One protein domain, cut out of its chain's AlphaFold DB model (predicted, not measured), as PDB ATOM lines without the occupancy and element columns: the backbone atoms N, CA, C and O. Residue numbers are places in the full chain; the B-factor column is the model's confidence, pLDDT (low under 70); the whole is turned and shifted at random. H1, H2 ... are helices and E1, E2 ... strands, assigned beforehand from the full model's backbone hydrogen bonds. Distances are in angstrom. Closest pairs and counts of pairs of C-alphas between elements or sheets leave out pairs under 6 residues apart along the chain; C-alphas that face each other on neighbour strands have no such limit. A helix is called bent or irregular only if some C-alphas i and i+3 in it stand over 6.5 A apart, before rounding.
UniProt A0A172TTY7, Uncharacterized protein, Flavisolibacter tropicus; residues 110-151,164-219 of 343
ATOM      1  N   VAL A 110     120.835  15.160  -3.574       93.75
ATOM      2  CA  VAL A 110     119.759  16.045  -4.046       93.75
ATOM      3  C   VAL A 110     119.443  17.084  -2.988       93.75
ATOM      4  O   VAL A 110     118.916  16.745  -1.930       93.75
ATOM      5  N   ALA A 111     119.739  18.348  -3.281       93.06
ATOM      6  CA  ALA A 111     119.217  19.469  -2.510       93.06
ATOM      7  C   ALA A 111     117.830  19.841  -3.050       93.06
ATOM      8  O   ALA A 111     117.690  20.154  -4.235       93.06
ATOM      9  N   SER A 112     116.820  19.797  -2.185       94.12
ATOM     10  CA  SER A 112     115.423  20.069  -2.536       94.12
ATOM     11  C   SER A 112     114.892  21.282  -1.781       94.12
ATOM     12  O   SER A 112     115.270  21.519  -0.632       94.12
ATOM     13  N   GLY A 113     113.962  22.012  -2.389       92.12
ATOM     14  CA  GLY A 113     113.212  23.064  -1.710       92.12
ATOM     15  C   GLY A 113     112.030  23.558  -2.537       92.12
ATOM     16  O   GLY A 113     111.762  23.041  -3.618       92.12
ATOM     17  N   CYS A 114     111.344  24.576  -2.022       92.31
ATOM     18  CA  CYS A 114     110.317  25.324  -2.741       92.31
ATOM     19  C   CYS A 114     110.652  26.822  -2.732       92.31
ATOM     20  O   CYS A 114     111.221  27.329  -1.756       92.31
ATOM     21  N   MET A 115     110.378  27.522  -3.835       92.50
ATOM     22  CA  MET A 115     110.503  28.984  -3.939       92.50
ATOM     23  C   MET A 115     109.695  29.520  -5.131       92.50
ATOM     24  O   MET A 115     109.219  28.745  -5.955       92.50
ATOM     25  N   THR A 116     109.529  30.839  -5.237       92.31
ATOM     26  CA  THR A 116     108.858  31.450  -6.396       92.31
ATOM     27  C   THR A 116     109.723  31.330  -7.654       92.31
ATOM     28  O   THR A 116     110.950  31.231  -7.562       92.31
ATOM     29  N   ILE A 117     109.110  31.411  -8.839       93.69
ATOM     30  CA  ILE A 117     109.841  31.430 -10.118       93.69
ATOM     31  C   ILE A 117     110.929  32.515 -10.155       93.69
ATOM     32  O   ILE A 117     112.045  32.262 -10.606       93.69
ATOM     33  N   ALA A 118     110.638  33.700  -9.607       91.62
ATOM     34  CA  ALA A 118     111.580  34.811  -9.540       91.62
ATOM     35  C   ALA A 118     112.818  34.455  -8.705       91.62
ATOM     36  O   ALA A 118     113.941  34.706  -9.140       91.62
ATOM     37  N   SER A 119     112.627  33.808  -7.550       92.81
ATOM     38  CA  SER A 119     113.741  33.340  -6.722       92.81
ATOM     39  C   SER A 119     114.557  32.246  -7.418       92.81
ATOM     40  O   SER A 119     115.782  32.262  -7.310       92.81
ATOM     41  N   ILE A 120     113.922  31.325  -8.165       93.88
ATOM     42  CA  ILE A 120     114.661  30.304  -8.936       93.88
ATOM     43  C   ILE A 120     115.529  30.976  -9.998       93.88
ATOM     44  O   ILE A 120     116.707  30.643 -10.129       93.88
ATOM     45  N   ILE A 121     114.964  31.932 -10.739       94.38
ATOM     46  CA  ILE A 121     115.683  32.691 -11.768       94.38
ATOM     47  C   ILE A 121     116.859  33.462 -11.154       94.38
ATOM     48  O   ILE A 121     117.952  33.434 -11.719       94.38
ATOM     49  N   GLU A 122     116.673  34.091  -9.989       92.31
ATOM     50  CA  GLU A 122     117.739  34.814  -9.282       92.31
ATOM     51  C   GLU A 122     118.920  33.900  -8.939       92.31
ATOM     52  O   GLU A 122     120.072  34.274  -9.165       92.31
ATOM     53  N   ILE A 123     118.658  32.693  -8.422       94.31
ATOM     54  CA  ILE A 123     119.735  31.771  -8.037       94.31
ATOM     55  C   ILE A 123     120.300  30.951  -9.193       94.31
ATOM     56  O   ILE A 123     121.323  30.280  -9.029       94.31
ATOM     57  N   MET A 124     119.648  30.984 -10.356       95.56
ATOM     58  CA  MET A 124     119.989  30.137 -11.490       95.56
ATOM     59  C   MET A 124     121.457  30.247 -11.921       95.56
ATOM     60  O   MET A 124     122.042  29.190 -12.164       95.56
ATOM     61  N   PRO A 125     122.100  31.433 -11.979       96.69
ATOM     62  CA  PRO A 125     123.515  31.523 -12.337       96.69
ATOM     63  C   PRO A 125     124.418  30.675 -11.434       96.69
ATOM     64  O   PRO A 125     125.264  29.939 -11.937       96.69
ATOM     65  N   TRP A 126     124.188  30.699 -10.117       96.06
ATOM     66  CA  TRP A 126     124.976  29.919  -9.158       96.06
ATOM     67  C   TRP A 126     124.688  28.421  -9.247       96.06
ATOM     68  O   TRP A 126     125.601  27.607  -9.127       96.06
ATOM     69  N   VAL A 127     123.427  28.041  -9.482       95.69
ATOM     70  CA  VAL A 127     123.069  26.633  -9.702       95.69
ATOM     71  C   VAL A 127     123.714  26.113 -10.988       95.69
ATOM     72  O   VAL A 127     124.271  25.020 -10.983       95.69
ATOM     73  N   CYS A 128     123.689  26.898 -12.067       96.62
ATOM     74  CA  CYS A 128     124.288  26.554 -13.358       96.62
ATOM     75  C   CYS A 128     125.810  26.416 -13.270       96.62
ATOM     76  O   CYS A 128     126.362  25.463 -13.817       96.62
ATOM     77  N   GLU A 129     126.478  27.310 -12.536       96.56
ATOM     78  CA  GLU A 129     127.905  27.188 -12.223       96.56
ATOM     79  C   GLU A 129     128.194  25.880 -11.475       96.56
ATOM     80  O   GLU A 129     129.074  25.119 -11.876       96.56
ATOM     81  N   LEU A 130     127.408  25.576 -10.435       95.50
ATOM     82  CA  LEU A 130     127.575  24.371  -9.623       95.50
ATOM     83  C   LEU A 130     127.440  23.081 -10.447       95.50
ATOM     84  O   LEU A 130     128.239  22.160 -10.282       95.50
ATOM     85  N   ILE A 131     126.440  23.002 -11.331       96.81
ATOM     86  CA  ILE A 131     126.186  21.798 -12.139       96.81
ATOM     87  C   ILE A 131     126.950  21.786 -13.473       96.81
ATOM     88  O   ILE A 131     126.849  20.803 -14.209       96.81
ATOM     89  N   GLU A 132     127.716  22.834 -13.787       97.31
ATOM     90  CA  GLU A 132     128.369  23.063 -15.085       97.31
ATOM     91  C   GLU A 132     127.383  23.005 -16.268       97.31
ATOM     92  O   GLU A 132     127.547  22.223 -17.212       97.31
ATOM     93  N   ALA A 133     126.334  23.825 -16.194       97.44
ATOM     94  CA  ALA A 133     125.334  24.025 -17.242       97.44
ATOM     95  C   ALA A 133     125.319  25.488 -17.729       97.44
ATOM     96  O   ALA A 133     125.724  26.389 -16.993       97.44
ATOM     97  N   PRO A 134     124.842  25.757 -18.956       97.56
ATOM     98  CA  PRO A 134     124.519  27.116 -19.382       97.56
ATOM     99  C   PRO A 134     123.331  27.681 -18.588       97.56
ATOM    100  O   PRO A 134     122.417  26.947 -18.215       97.56
ATOM    101  N   VAL A 135     123.323  28.999 -18.374       97.06
ATOM    102  CA  VAL A 135     122.193  29.699 -17.743       97.06
ATOM    103  C   VAL A 135     121.026  29.772 -18.726       97.06
ATOM    104  O   VAL A 135     121.141  30.412 -19.768       97.06
ATOM    105  N   MET A 136     119.899  29.148 -18.376       95.88
ATOM    106  CA  MET A 136     118.705  29.030 -19.228       95.88
ATOM    107  C   MET A 136     117.471  29.712 -18.605       95.88
ATOM    108  O   MET A 136     116.363  29.181 -18.633       95.88
ATOM    109  N   ALA A 137     117.651  30.908 -18.033       94.38
ATOM    110  CA  ALA A 137     116.591  31.615 -17.302       94.38
ATOM    111  C   ALA A 137     115.360  31.927 -18.170       94.38
ATOM    112  O   ALA A 137     114.230  31.731 -17.731       94.38
ATOM    113  N   ASN A 138     115.579  32.345 -19.421       95.12
ATOM    114  CA  ASN A 138     114.494  32.624 -20.367       95.12
ATOM    115  C   ASN A 138     113.708  31.359 -20.731       95.12
ATOM    116  O   ASN A 138     112.501  31.422 -20.933       95.12
ATOM    117  N   GLU A 139     114.386  30.210 -20.812       95.88
ATOM    118  CA  GLU A 139     113.741  28.934 -21.121       95.88
ATOM    119  C   GLU A 139     112.863  28.469 -19.958       95.88
ATOM    120  O   GLU A 139     111.719  28.074 -20.183       95.88
ATOM    121  N   LEU A 140     113.365  28.583 -18.723       95.06
ATOM    122  CA  LEU A 140     112.582  28.292 -17.525       95.06
ATOM    123  C   LEU A 140     111.367  29.229 -17.415       95.06
ATOM    124  O   LEU A 140     110.268  28.753 -17.146       95.06
ATOM    125  N   GLY A 141     111.544  30.534 -17.649       94.06
ATOM    126  CA  GLY A 141     110.438  31.499 -17.658       94.06
ATOM    127  C   GLY A 141     109.383  31.157 -18.711       94.06
ATOM    128  O   GLY A 141     108.200  31.080 -18.403       94.06
ATOM    129  N   ALA A 142     109.808  30.822 -19.932       93.88
ATOM    130  CA  ALA A 142     108.890  30.392 -20.980       93.88
ATOM    131  C   ALA A 142     108.180  29.067 -20.648       93.88
ATOM    132  O   ALA A 142     107.035  28.880 -21.048       93.88
ATOM    133  N   ALA A 143     108.842  28.131 -19.956       93.50
ATOM    134  CA  ALA A 143     108.214  26.893 -19.489       93.50
ATOM    135  C   ALA A 143     107.147  27.171 -18.422       93.50
ATOM    136  O   ALA A 143     106.032  26.677 -18.542       93.50
ATOM    137  N   HIS A 144     107.462  28.031 -17.455       93.81
ATOM    138  CA  HIS A 144     106.516  28.504 -16.450       93.81
ATOM    139  C   HIS A 144     105.285  29.172 -17.085       93.81
ATOM    140  O   HIS A 144     104.152  28.826 -16.757       93.81
ATOM    141  N   ASP A 145     105.490  30.086 -18.034       92.19
ATOM    142  CA  ASP A 145     104.386  30.804 -18.678       92.19
ATOM    143  C   ASP A 145     103.513  29.868 -19.522       92.19
ATOM    144  O   ASP A 145     102.287  29.971 -19.483       92.19
ATOM    145  N   ARG A 146     104.124  28.910 -20.240       91.56
ATOM    146  CA  ARG A 146     103.377  27.868 -20.964       91.56
ATOM    147  C   ARG A 146     102.531  27.026 -20.018       91.56
ATOM    148  O   ARG A 146     101.364  26.811 -20.332       91.56
ATOM    149  N   PHE A 147     103.092  26.591 -18.892       90.25
ATOM    150  CA  PHE A 147     102.372  25.813 -17.889       90.25
ATOM    151  C   PHE A 147     101.137  26.571 -17.386       90.25
ATOM    152  O   PHE A 147     100.022  26.074 -17.495       90.25
ATOM    153  N   TYR A 148     101.294  27.823 -16.939       87.50
ATOM    154  CA  TYR A 148     100.160  28.585 -16.403       87.50
ATOM    155  C   TYR A 148      99.169  29.076 -17.465       87.50
ATOM    156  O   TYR A 148      97.993  29.267 -17.155       87.50
ATOM    157  N   SER A 149      99.598  29.253 -18.719       88.56
ATOM    158  CA  SER A 149      98.692  29.643 -19.807       88.56
ATOM    159  C   SER A 149      97.622  28.593 -20.103       88.56
ATOM    160  O   SER A 149      96.523  28.968 -20.501       88.56
ATOM    161  N   GLN A 150      97.904  27.310 -19.837       86.00
ATOM    162  CA  GLN A 150      96.952  26.211 -20.032       86.00
ATOM    163  C   GLN A 150      95.719  26.348 -19.127       86.00
ATOM    164  O   GLN A 150      94.646  25.894 -19.493       86.00
ATOM    165  N   PHE A 151      95.837  27.042 -17.989       80.25
ATOM    166  CA  PHE A 151      94.742  27.197 -17.024       80.25
ATOM    167  C   PHE A 151      93.922  28.480 -17.200       80.25
ATOM    168  O   PHE A 151      92.930  28.667 -16.500       80.25
ATOM    169  N   ASP A 164      98.478  17.597 -13.744       60.03
ATOM    170  CA  ASP A 164      99.499  17.838 -14.748       60.03
ATOM    171  C   ASP A 164     100.745  18.365 -14.032       60.03
ATOM    172  O   ASP A 164     100.915  19.554 -13.774       60.03
ATOM    173  N   GLU A 165     101.598  17.437 -13.612       68.19
ATOM    174  CA  GLU A 165     102.933  17.728 -13.112       68.19
ATOM    175  C   GLU A 165     103.858  17.915 -14.322       68.19
ATOM    176  O   GLU A 165     104.397  16.952 -14.874       68.19
ATOM    177  N   GLU A 166     104.063  19.164 -14.752       80.19
ATOM    178  CA  GLU A 166     105.121  19.478 -15.712       80.19
ATOM    179  C   GLU A 166     106.435  19.724 -14.960       80.19
ATOM    180  O   GLU A 166     106.497  20.438 -13.956       80.19
ATOM    181  N   ALA A 167     107.520  19.121 -15.446       90.25
ATOM    182  CA  ALA A 167     108.850  19.314 -14.888       90.25
ATOM    183  C   ALA A 167     109.796  19.883 -15.947       90.25
ATOM    184  O   ALA A 167     110.125  19.205 -16.924       90.25
ATOM    185  N   TRP A 168     110.315  21.086 -15.712       95.31
ATOM    186  CA  TRP A 168     111.440  21.611 -16.480       95.31
ATOM    187  C   TRP A 168     112.757  21.058 -15.931       95.31
ATOM    188  O   TRP A 168     112.952  20.970 -14.717       95.31
ATOM    189  N   ARG A 169     113.679  20.656 -16.812       96.56
ATOM    190  CA  ARG A 169     114.947  20.022 -16.422       96.56
ATOM    191  C   ARG A 169     116.123  20.631 -17.169       96.56
ATOM    192  O   ARG A 169     116.145  20.642 -18.394       96.56
ATOM    193  N   LEU A 170     117.154  21.011 -16.424       96.56
ATOM    194  CA  LEU A 170     118.444  21.454 -16.934       96.56
ATOM    195  C   LEU A 170     119.526  20.456 -16.531       96.56
ATOM    196  O   LEU A 170     119.806  20.269 -15.346       96.56
ATOM    197  N   LYS A 171     120.158  19.822 -17.519       97.56
ATOM    198  CA  LYS A 171     121.265  18.884 -17.307       97.56
ATOM    199  C   LYS A 171     122.604  19.585 -17.533       97.56
ATOM    200  O   LYS A 171     122.848  20.112 -18.614       97.56
ATOM    201  N   GLY A 172     123.468  19.554 -16.525       96.81
ATOM    202  CA  GLY A 172     124.859  19.993 -16.611       96.81
ATOM    203  C   GLY A 172     125.837  18.818 -16.642       96.81
ATOM    204  O   GLY A 172     125.432  17.651 -16.634       96.81
ATOM    205  N   LYS A 173     127.141  19.107 -16.686       96.50
ATOM    206  CA  LYS A 173     128.181  18.059 -16.665       96.50
ATOM    207  C   LYS A 173     128.316  17.382 -15.302       96.50
ATOM    208  O   LYS A 173     128.619  16.194 -15.250       96.50
ATOM    209  N   LYS A 174     128.097  18.128 -14.213       95.12
ATOM    210  CA  LYS A 174     128.228  17.635 -12.831       95.12
ATOM    211  C   LYS A 174     126.906  17.239 -12.193       95.12
ATOM    212  O   LYS A 174     126.905  16.536 -11.191       95.12
ATOM    213  N   GLY A 175     125.780  17.667 -12.750       95.69
ATOM    214  CA  GLY A 175     124.503  17.506 -12.075       95.69
ATOM    215  C   GLY A 175     123.312  17.897 -12.928       95.69
ATOM    216  O   GLY A 175     123.404  18.018 -14.149       95.69
ATOM    217  N   SER A 176     122.179  18.111 -12.274       96.94
ATOM    218  CA  SER A 176     120.974  18.607 -12.937       96.94
ATOM    219  C   SER A 176     120.101  19.412 -11.991       96.94
ATOM    220  O   SER A 176     119.985  19.068 -10.819       96.94
ATOM    221  N   LEU A 177     119.432  20.428 -12.523       96.88
ATOM    222  CA  LEU A 177     118.338  21.133 -11.868       96.88
ATOM    223  C   LEU A 177     117.019  20.631 -12.464       96.88
ATOM    224  O   LEU A 177     116.868  20.611 -13.681       96.88
ATOM    225  N   SER A 178     116.073  20.232 -11.623       96.44
ATOM    226  CA  SER A 178     114.678  20.009 -12.020       96.44
ATOM    227  C   SER A 178     113.796  21.011 -11.291       96.44
ATOM    228  O   SER A 178     114.025  21.244 -10.108       96.44
ATOM    229  N   VAL A 179     112.812  21.583 -11.976       95.62
ATOM    230  CA  VAL A 179     111.791  22.475 -11.416       95.62
ATOM    231  C   VAL A 179     110.433  21.873 -11.752       95.62
ATOM    232  O   VAL A 179     110.143  21.652 -12.924       95.62
ATOM    233  N   LEU A 180     109.652  21.554 -10.729       94.00
ATOM    234  CA  LEU A 180     108.301  21.020 -10.828       94.00
ATOM    235  C   LEU A 180     107.311  22.179 -10.713       94.00
ATOM    236  O   LEU A 180     107.381  22.963  -9.759       94.00
ATOM    237  N   PHE A 181     106.413  22.272 -11.686       90.75
ATOM    238  CA  PHE A 181     105.316  23.224 -11.671       90.75
ATOM    239  C   PHE A 181     104.083  22.567 -11.051       90.75
ATOM    240  O   PHE A 181     103.692  21.471 -11.447       90.75
ATOM    241  N   GLU A 182     103.480  23.234 -10.068       85.19
ATOM    242  CA  GLU A 182     102.230  22.802  -9.445       85.19
ATOM    243  C   GLU A 182     101.200  23.933  -9.523       85.19
ATOM    244  O   GLU A 182     101.494  25.099  -9.256       85.19
ATOM    245  N   ARG A 183      99.963  23.592  -9.892       76.25
ATOM    246  CA  ARG A 183      98.876  24.566 -10.081       76.25
ATOM    247  C   ARG A 183      98.435  25.237  -8.777       76.25
ATOM    248  O   ARG A 183      97.995  26.383  -8.793       76.25
ATOM    249  N   SER A 184      98.523  24.523  -7.655       66.75
ATOM    250  CA  SER A 184      97.899  24.925  -6.390       66.75
ATOM    251  C   SER A 184      98.692  25.947  -5.580       66.75
ATOM    252  O   SER A 184      98.147  26.517  -4.637       66.75
ATOM    253  N   GLU A 185      99.957  26.197  -5.915       63.16
ATOM    254  CA  GLU A 185     100.826  27.051  -5.113       63.16
ATOM    255  C   GLU A 185     101.648  27.958  -6.034       63.16
ATOM    256  O   GLU A 185     102.248  27.498  -6.997       63.16
ATOM    257  N   GLY A 186     101.748  29.259  -5.732       75.50
ATOM    258  CA  GLY A 186     102.688  30.175  -6.412       75.50
ATOM    259  C   GLY A 186     104.172  29.856  -6.140       75.50
ATOM    260  O   GLY A 186     105.050  30.699  -6.340       75.50
ATOM    261  N   TYR A 187     104.440  28.655  -5.627       83.75
ATOM    262  CA  TYR A 187     105.736  28.105  -5.290       83.75
ATOM    263  C   TYR A 187     106.016  26.914  -6.195       83.75
ATOM    264  O   TYR A 187     105.168  26.063  -6.427       83.75
ATOM    265  N   LEU A 188     107.251  26.852  -6.669       89.31
ATOM    266  CA  LEU A 188     107.759  25.772  -7.492       89.31
ATOM    267  C   LEU A 188     108.676  24.905  -6.641       89.31
ATOM    268  O   LEU A 188     109.528  25.430  -5.909       89.31
ATOM    269  N   PHE A 189     108.538  23.587  -6.755       92.25
ATOM    270  CA  PHE A 189     109.492  22.662  -6.154       92.25
ATOM    271  C   PHE A 189     110.696  22.527  -7.069       92.25
ATOM    272  O   PHE A 189     110.560  22.452  -8.286       92.25
ATOM    273  N   TYR A 190     111.894  22.474  -6.505       93.69
ATOM    274  CA  TYR A 190     113.097  22.247  -7.294       93.69
ATOM    275  C   TYR A 190     114.008  21.220  -6.639       93.69
ATOM    276  O   TYR A 190     114.074  21.108  -5.414       93.69
ATOM    277  N   HIS A 191     114.744  20.501  -7.481       95.81
ATOM    278  CA  HIS A 191     115.724  19.486  -7.114       95.81
ATOM    279  C   HIS A 191     117.054  19.776  -7.811       95.81
ATOM    280  O   HIS A 191     117.129  19.755  -9.040       95.81
ATOM    281  N   ILE A 192     118.112  20.010  -7.035       95.81
ATOM    282  CA  ILE A 192     119.488  20.137  -7.528       95.81
ATOM    283  C   ILE A 192     120.208  18.826  -7.233       95.81
ATOM    284  O   ILE A 192     120.557  18.544  -6.089       95.81
ATOM    285  N   HIS A 193     120.427  18.026  -8.269       95.62
ATOM    286  CA  HIS A 193     121.204  16.796  -8.205       95.62
ATOM    287  C   HIS A 193     122.684  17.120  -8.393       95.62
ATOM    288  O   HIS A 193     123.053  17.727  -9.400       95.62
ATOM    289  N   THR A 194     123.527  16.681  -7.465       94.50
ATOM    290  CA  THR A 194     124.987  16.822  -7.518       94.50
ATOM    291  C   THR A 194     125.659  15.442  -7.522       94.50
ATOM    292  O   THR A 194     125.018  14.438  -7.191       94.50
ATOM    293  N   PRO A 195     126.938  15.335  -7.925       89.69
ATOM    294  CA  PRO A 195     127.597  14.039  -8.060       89.69
ATOM    295  C   PRO A 195     128.145  13.544  -6.715       89.69
ATOM    296  O   PRO A 195     128.190  12.341  -6.465       89.69
ATOM    297  N   ASP A 196     128.507  14.464  -5.818       91.44
ATOM    298  CA  ASP A 196     129.109  14.173  -4.520       91.44
ATOM    299  C   ASP A 196     128.536  15.040  -3.382       91.44
ATOM    300  O   ASP A 196     127.742  15.967  -3.589       91.44
ATOM    301  N   ASN A 197     128.937  14.691  -2.155       88.38
ATOM    302  CA  ASN A 197     128.468  15.321  -0.925       88.38
ATOM    303  C   ASN A 197     128.997  16.757  -0.742       88.38
ATOM    304  O   ASN A 197     128.326  17.578  -0.121       88.38
ATOM    305  N   ASN A 198     130.177  17.089  -1.273       91.31
ATOM    306  CA  ASN A 198     130.722  18.444  -1.157       91.31
ATOM    307  C   ASN A 198     129.894  19.421  -1.996       91.31
ATOM    308  O   ASN A 198     129.537  20.500  -1.518       91.31
ATOM    309  N   ASP A 199     129.543  19.031  -3.218       92.50
ATOM    310  CA  ASP A 199     128.683  19.838  -4.082       92.50
ATOM    311  C   ASP A 199     127.237  19.890  -3.563       92.50
ATOM    312  O   ASP A 199     126.598  20.937  -3.659       92.50
ATOM    313  N   TYR A 200     126.749  18.839  -2.898       92.94
ATOM    314  CA  TYR A 200     125.462  18.866  -2.186       92.94
ATOM    315  C   TYR A 200     125.431  19.893  -1.055       92.94
ATOM    316  O   TYR A 200     124.453  20.626  -0.896       92.94
ATOM    317  N   VAL A 201     126.499  19.975  -0.257       89.75
ATOM    318  CA  VAL A 201     126.601  20.979   0.810       89.75
ATOM    319  C   VAL A 201     126.576  22.388   0.216       89.75
ATOM    320  O   VAL A 201     125.851  23.244   0.727       89.75
ATOM    321  N   LYS A 202     127.284  22.631  -0.896       93.38
ATOM    322  CA  LYS A 202     127.223  23.918  -1.613       93.38
ATOM    323  C   LYS A 202     125.816  24.210  -2.140       93.38
ATOM    324  O   LYS A 202     125.332  25.325  -1.953       93.38
ATOM    325  N   ALA A 203     125.145  23.221  -2.738       92.50
ATOM    326  CA  ALA A 203     123.766  23.354  -3.209       92.50
ATOM    327  C   ALA A 203     122.828  23.774  -2.067       92.50
ATOM    328  O   ALA A 203     122.101  24.755  -2.199       92.50
ATOM    329  N   ASN A 204     122.901  23.108  -0.910       90.44
ATOM    330  CA  ASN A 204     122.098  23.474   0.260       90.44
ATOM    331  C   ASN A 204     122.407  24.875   0.788       90.44
ATOM    332  O   ASN A 204     121.499  25.586   1.204       90.44
ATOM    333  N   GLN A 205     123.673  25.296   0.778       91.44
ATOM    334  CA  GLN A 205     124.036  26.652   1.191       91.44
ATOM    335  C   GLN A 205     123.465  27.711   0.240       91.44
ATOM    336  O   GLN A 205     123.015  28.758   0.707       91.44
ATOM    337  N   LEU A 206     123.455  27.450  -1.071       89.50
ATOM    338  CA  LEU A 206     122.816  28.325  -2.061       89.50
ATOM    339  C   LEU A 206     121.309  28.428  -1.813       89.50
ATOM    340  O   LEU A 206     120.777  29.534  -1.722       89.50
ATOM    341  N   VAL A 207     120.650  27.288  -1.614       87.94
ATOM    342  CA  VAL A 207     119.223  27.202  -1.278       87.94
ATOM    343  C   VAL A 207     118.897  27.976  -0.005       87.94
ATOM    344  O   VAL A 207     118.010  28.828  -0.004       87.94
ATOM    345  N   ALA A 208     119.647  27.734   1.069       86.25
ATOM    346  CA  ALA A 208     119.440  28.400   2.346       86.25
ATOM    347  C   ALA A 208     119.627  29.919   2.230       86.25
ATOM    348  O   ALA A 208     118.875  30.679   2.834       86.25
ATOM    349  N   ARG A 209     120.594  30.388   1.429       85.06
ATOM    350  CA  ARG A 209     120.776  31.824   1.156       85.06
ATOM    351  C   ARG A 209     119.580  32.421   0.420       85.06
ATOM    352  O   ARG A 209     119.128  33.491   0.816       85.06
ATOM    353  N   ALA A 210     119.059  31.731  -0.594       82.56
ATOM    354  CA  ALA A 210     117.878  32.161  -1.347       82.56
ATOM    355  C   ALA A 210     116.650  32.293  -0.434       82.56
ATOM    356  O   ALA A 210     115.983  33.324  -0.394       82.56
ATOM    357  N   GLN A 211     116.407  31.263   0.379       82.31
ATOM    358  CA  GLN A 211     115.291  31.226   1.321       82.31
ATOM    359  C   GLN A 211     115.432  32.273   2.428       82.31
ATOM    360  O   GLN A 211     114.443  32.879   2.832       82.31
ATOM    361  N   ASN A 212     116.653  32.514   2.913       80.12
ATOM    362  CA  ASN A 212     116.901  33.520   3.939       80.12
ATOM    363  C   ASN A 212     116.762  34.950   3.414       80.12
ATOM    364  O   ASN A 212     116.330  35.801   4.182       80.12
ATOM    365  N   ARG A 213     117.071  35.227   2.140       72.81
ATOM    366  CA  ARG A 213     116.745  36.527   1.524       72.81
ATOM    367  C   ARG A 213     115.240  36.748   1.481       72.81
ATOM    368  O   ARG A 213     114.776  37.719   2.061       72.81
ATOM    369  N   ASN A 214     114.490  35.772   0.964       61.03
ATOM    370  CA  ASN A 214     113.027  35.829   0.958       61.03
ATOM    371  C   ASN A 214     112.452  36.003   2.372       61.03
ATOM    372  O   ASN A 214     111.465  36.703   2.556       61.03
ATOM    373  N   ARG A 215     113.068  35.387   3.391       55.59
ATOM    374  CA  ARG A 215     112.690  35.600   4.793       55.59
ATOM    375  C   ARG A 215     113.037  36.994   5.297       55.59
ATOM    376  O   ARG A 215     112.193  37.601   5.935       55.59
ATOM    377  N   LEU A 216     114.237  37.506   5.046       44.59
ATOM    378  CA  LEU A 216     114.629  38.850   5.486       44.59
ATOM    379  C   LEU A 216     113.751  39.929   4.841       44.59
ATOM    380  O   LEU A 216     113.376  40.875   5.524       44.59
ATOM    381  N   ASP A 217     113.324  39.725   3.596       43.69
ATOM    382  CA  ASP A 217     112.346  40.589   2.927       43.69
ATOM    383  C   ASP A 217     110.934  40.489   3.546       43.69
ATOM    384  O   ASP A 217     110.144  41.420   3.420       43.69
ATOM    385  N   MET A 218     110.631  39.405   4.275       37.62
ATOM    386  CA  MET A 218     109.394  39.224   5.055       37.62
ATOM    387  C   MET A 218     109.500  39.665   6.529       37.62
ATOM    388  O   MET A 218     108.474  39.710   7.205       37.62
ATOM    389  N   TYR A 219     110.700  39.949   7.054       35.03
ATOM    390  CA  TYR A 219     110.935  40.181   8.492       35.03
ATOM    391  C   TYR A 219     111.451  41.573   8.854       35.03
ATOM    392  O   TYR A 219     111.743  41.798  10.029       35.03
TER     393      TYR A 219
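What this domain is: This is residues 110 to 151 and 164 to 219 of the 343 residues of an uncharacterized protein of Flavisolibacter tropicus (UniProt A0A172TTY7). One twisted sheet of four strands has three helices over one of its faces and the other face bare: H3 covers the edge strand E1, H1 covers the inner strands E4 and E3, and H2 covers E3 and the other edge strand, E2. The helices run along the strands, in two layers, helices on one face of a sheet. The printed part has 98 residues, with three named helices and four named strands in the order E1 H1 H2 E2 E3 E4 H3. The sheet's order is E1 - E4 - E3 - E2, all antiparallel, and the class is mixed, helices and strands. The whole is compact, with a radius of gyration of the C-alphas of 13.1 A and spans of 40 by 36 by 20 A.

Where its parts are: E1, residues 110 to 115, begins with C-alpha 110 at (119.759, 16.045, -4.046) and is 15.9 A long. E4, residues 188 to 194, is 19.4 A long. E3, residues 176 to 181, measures 16.4 A, and E2, residues 166 to 171, 16.2 A. H1, residues 117 to 131, is 19.1 A long and irregular: C-alphas 122 and 125 are 7.3 A apart. H2, residues 137 to 149, starts with C-alpha 137 at (116.591, 31.615, -17.302) and is 18.2 A long. H3, residues 197 to 219, is 31.8 A long and ends with C-alpha 219 at (110.935, 40.181, 8.492).

How they stand to each other: E2, E3 and E4 form a meander, each strand the antiparallel neighbour of the one before. N 170 and O 177 join E2 and E3 within hydrogen-bond range at 2.8 A, as do N 191 and O 178 for E3 and E4 at 2.8 A, and N 192 and O 111 for E4 and E1 at 2.8 A. H1, H2 and H3 are on the same face, at heights over the sheet of 9.7 A, 9.6 A and 9.5 A. H1 and H3 touch at a shallow tilt of 22 degrees, opposite ways; their closest C-alphas, of Ser 119 and Ala 210, are 6.9 A apart. H1 and H2, a helical hairpin, touch at a steep tilt of 40 degrees, with the C-alphas of Ile 121 and Ala 137 closest at 5.7 A. H2 and H3 are apart. In H2 and H3 every O i to N i+4 pair is within hydrogen-bond range, in H1 9 of 11.

The domain as a whole: The two C-alphas farthest apart, of Phe 151 and Asn 198, are 40.3 A apart. Residues 152 to 163 are not printed, and C-alphas 151 and 164 are 10.7 A apart across this cut. Of the links that are printed whole, none is long. The mean pLDDT of the printed part is 88.0; residues 164 to 165, 184 to 185 and 214 to 219 are under 70.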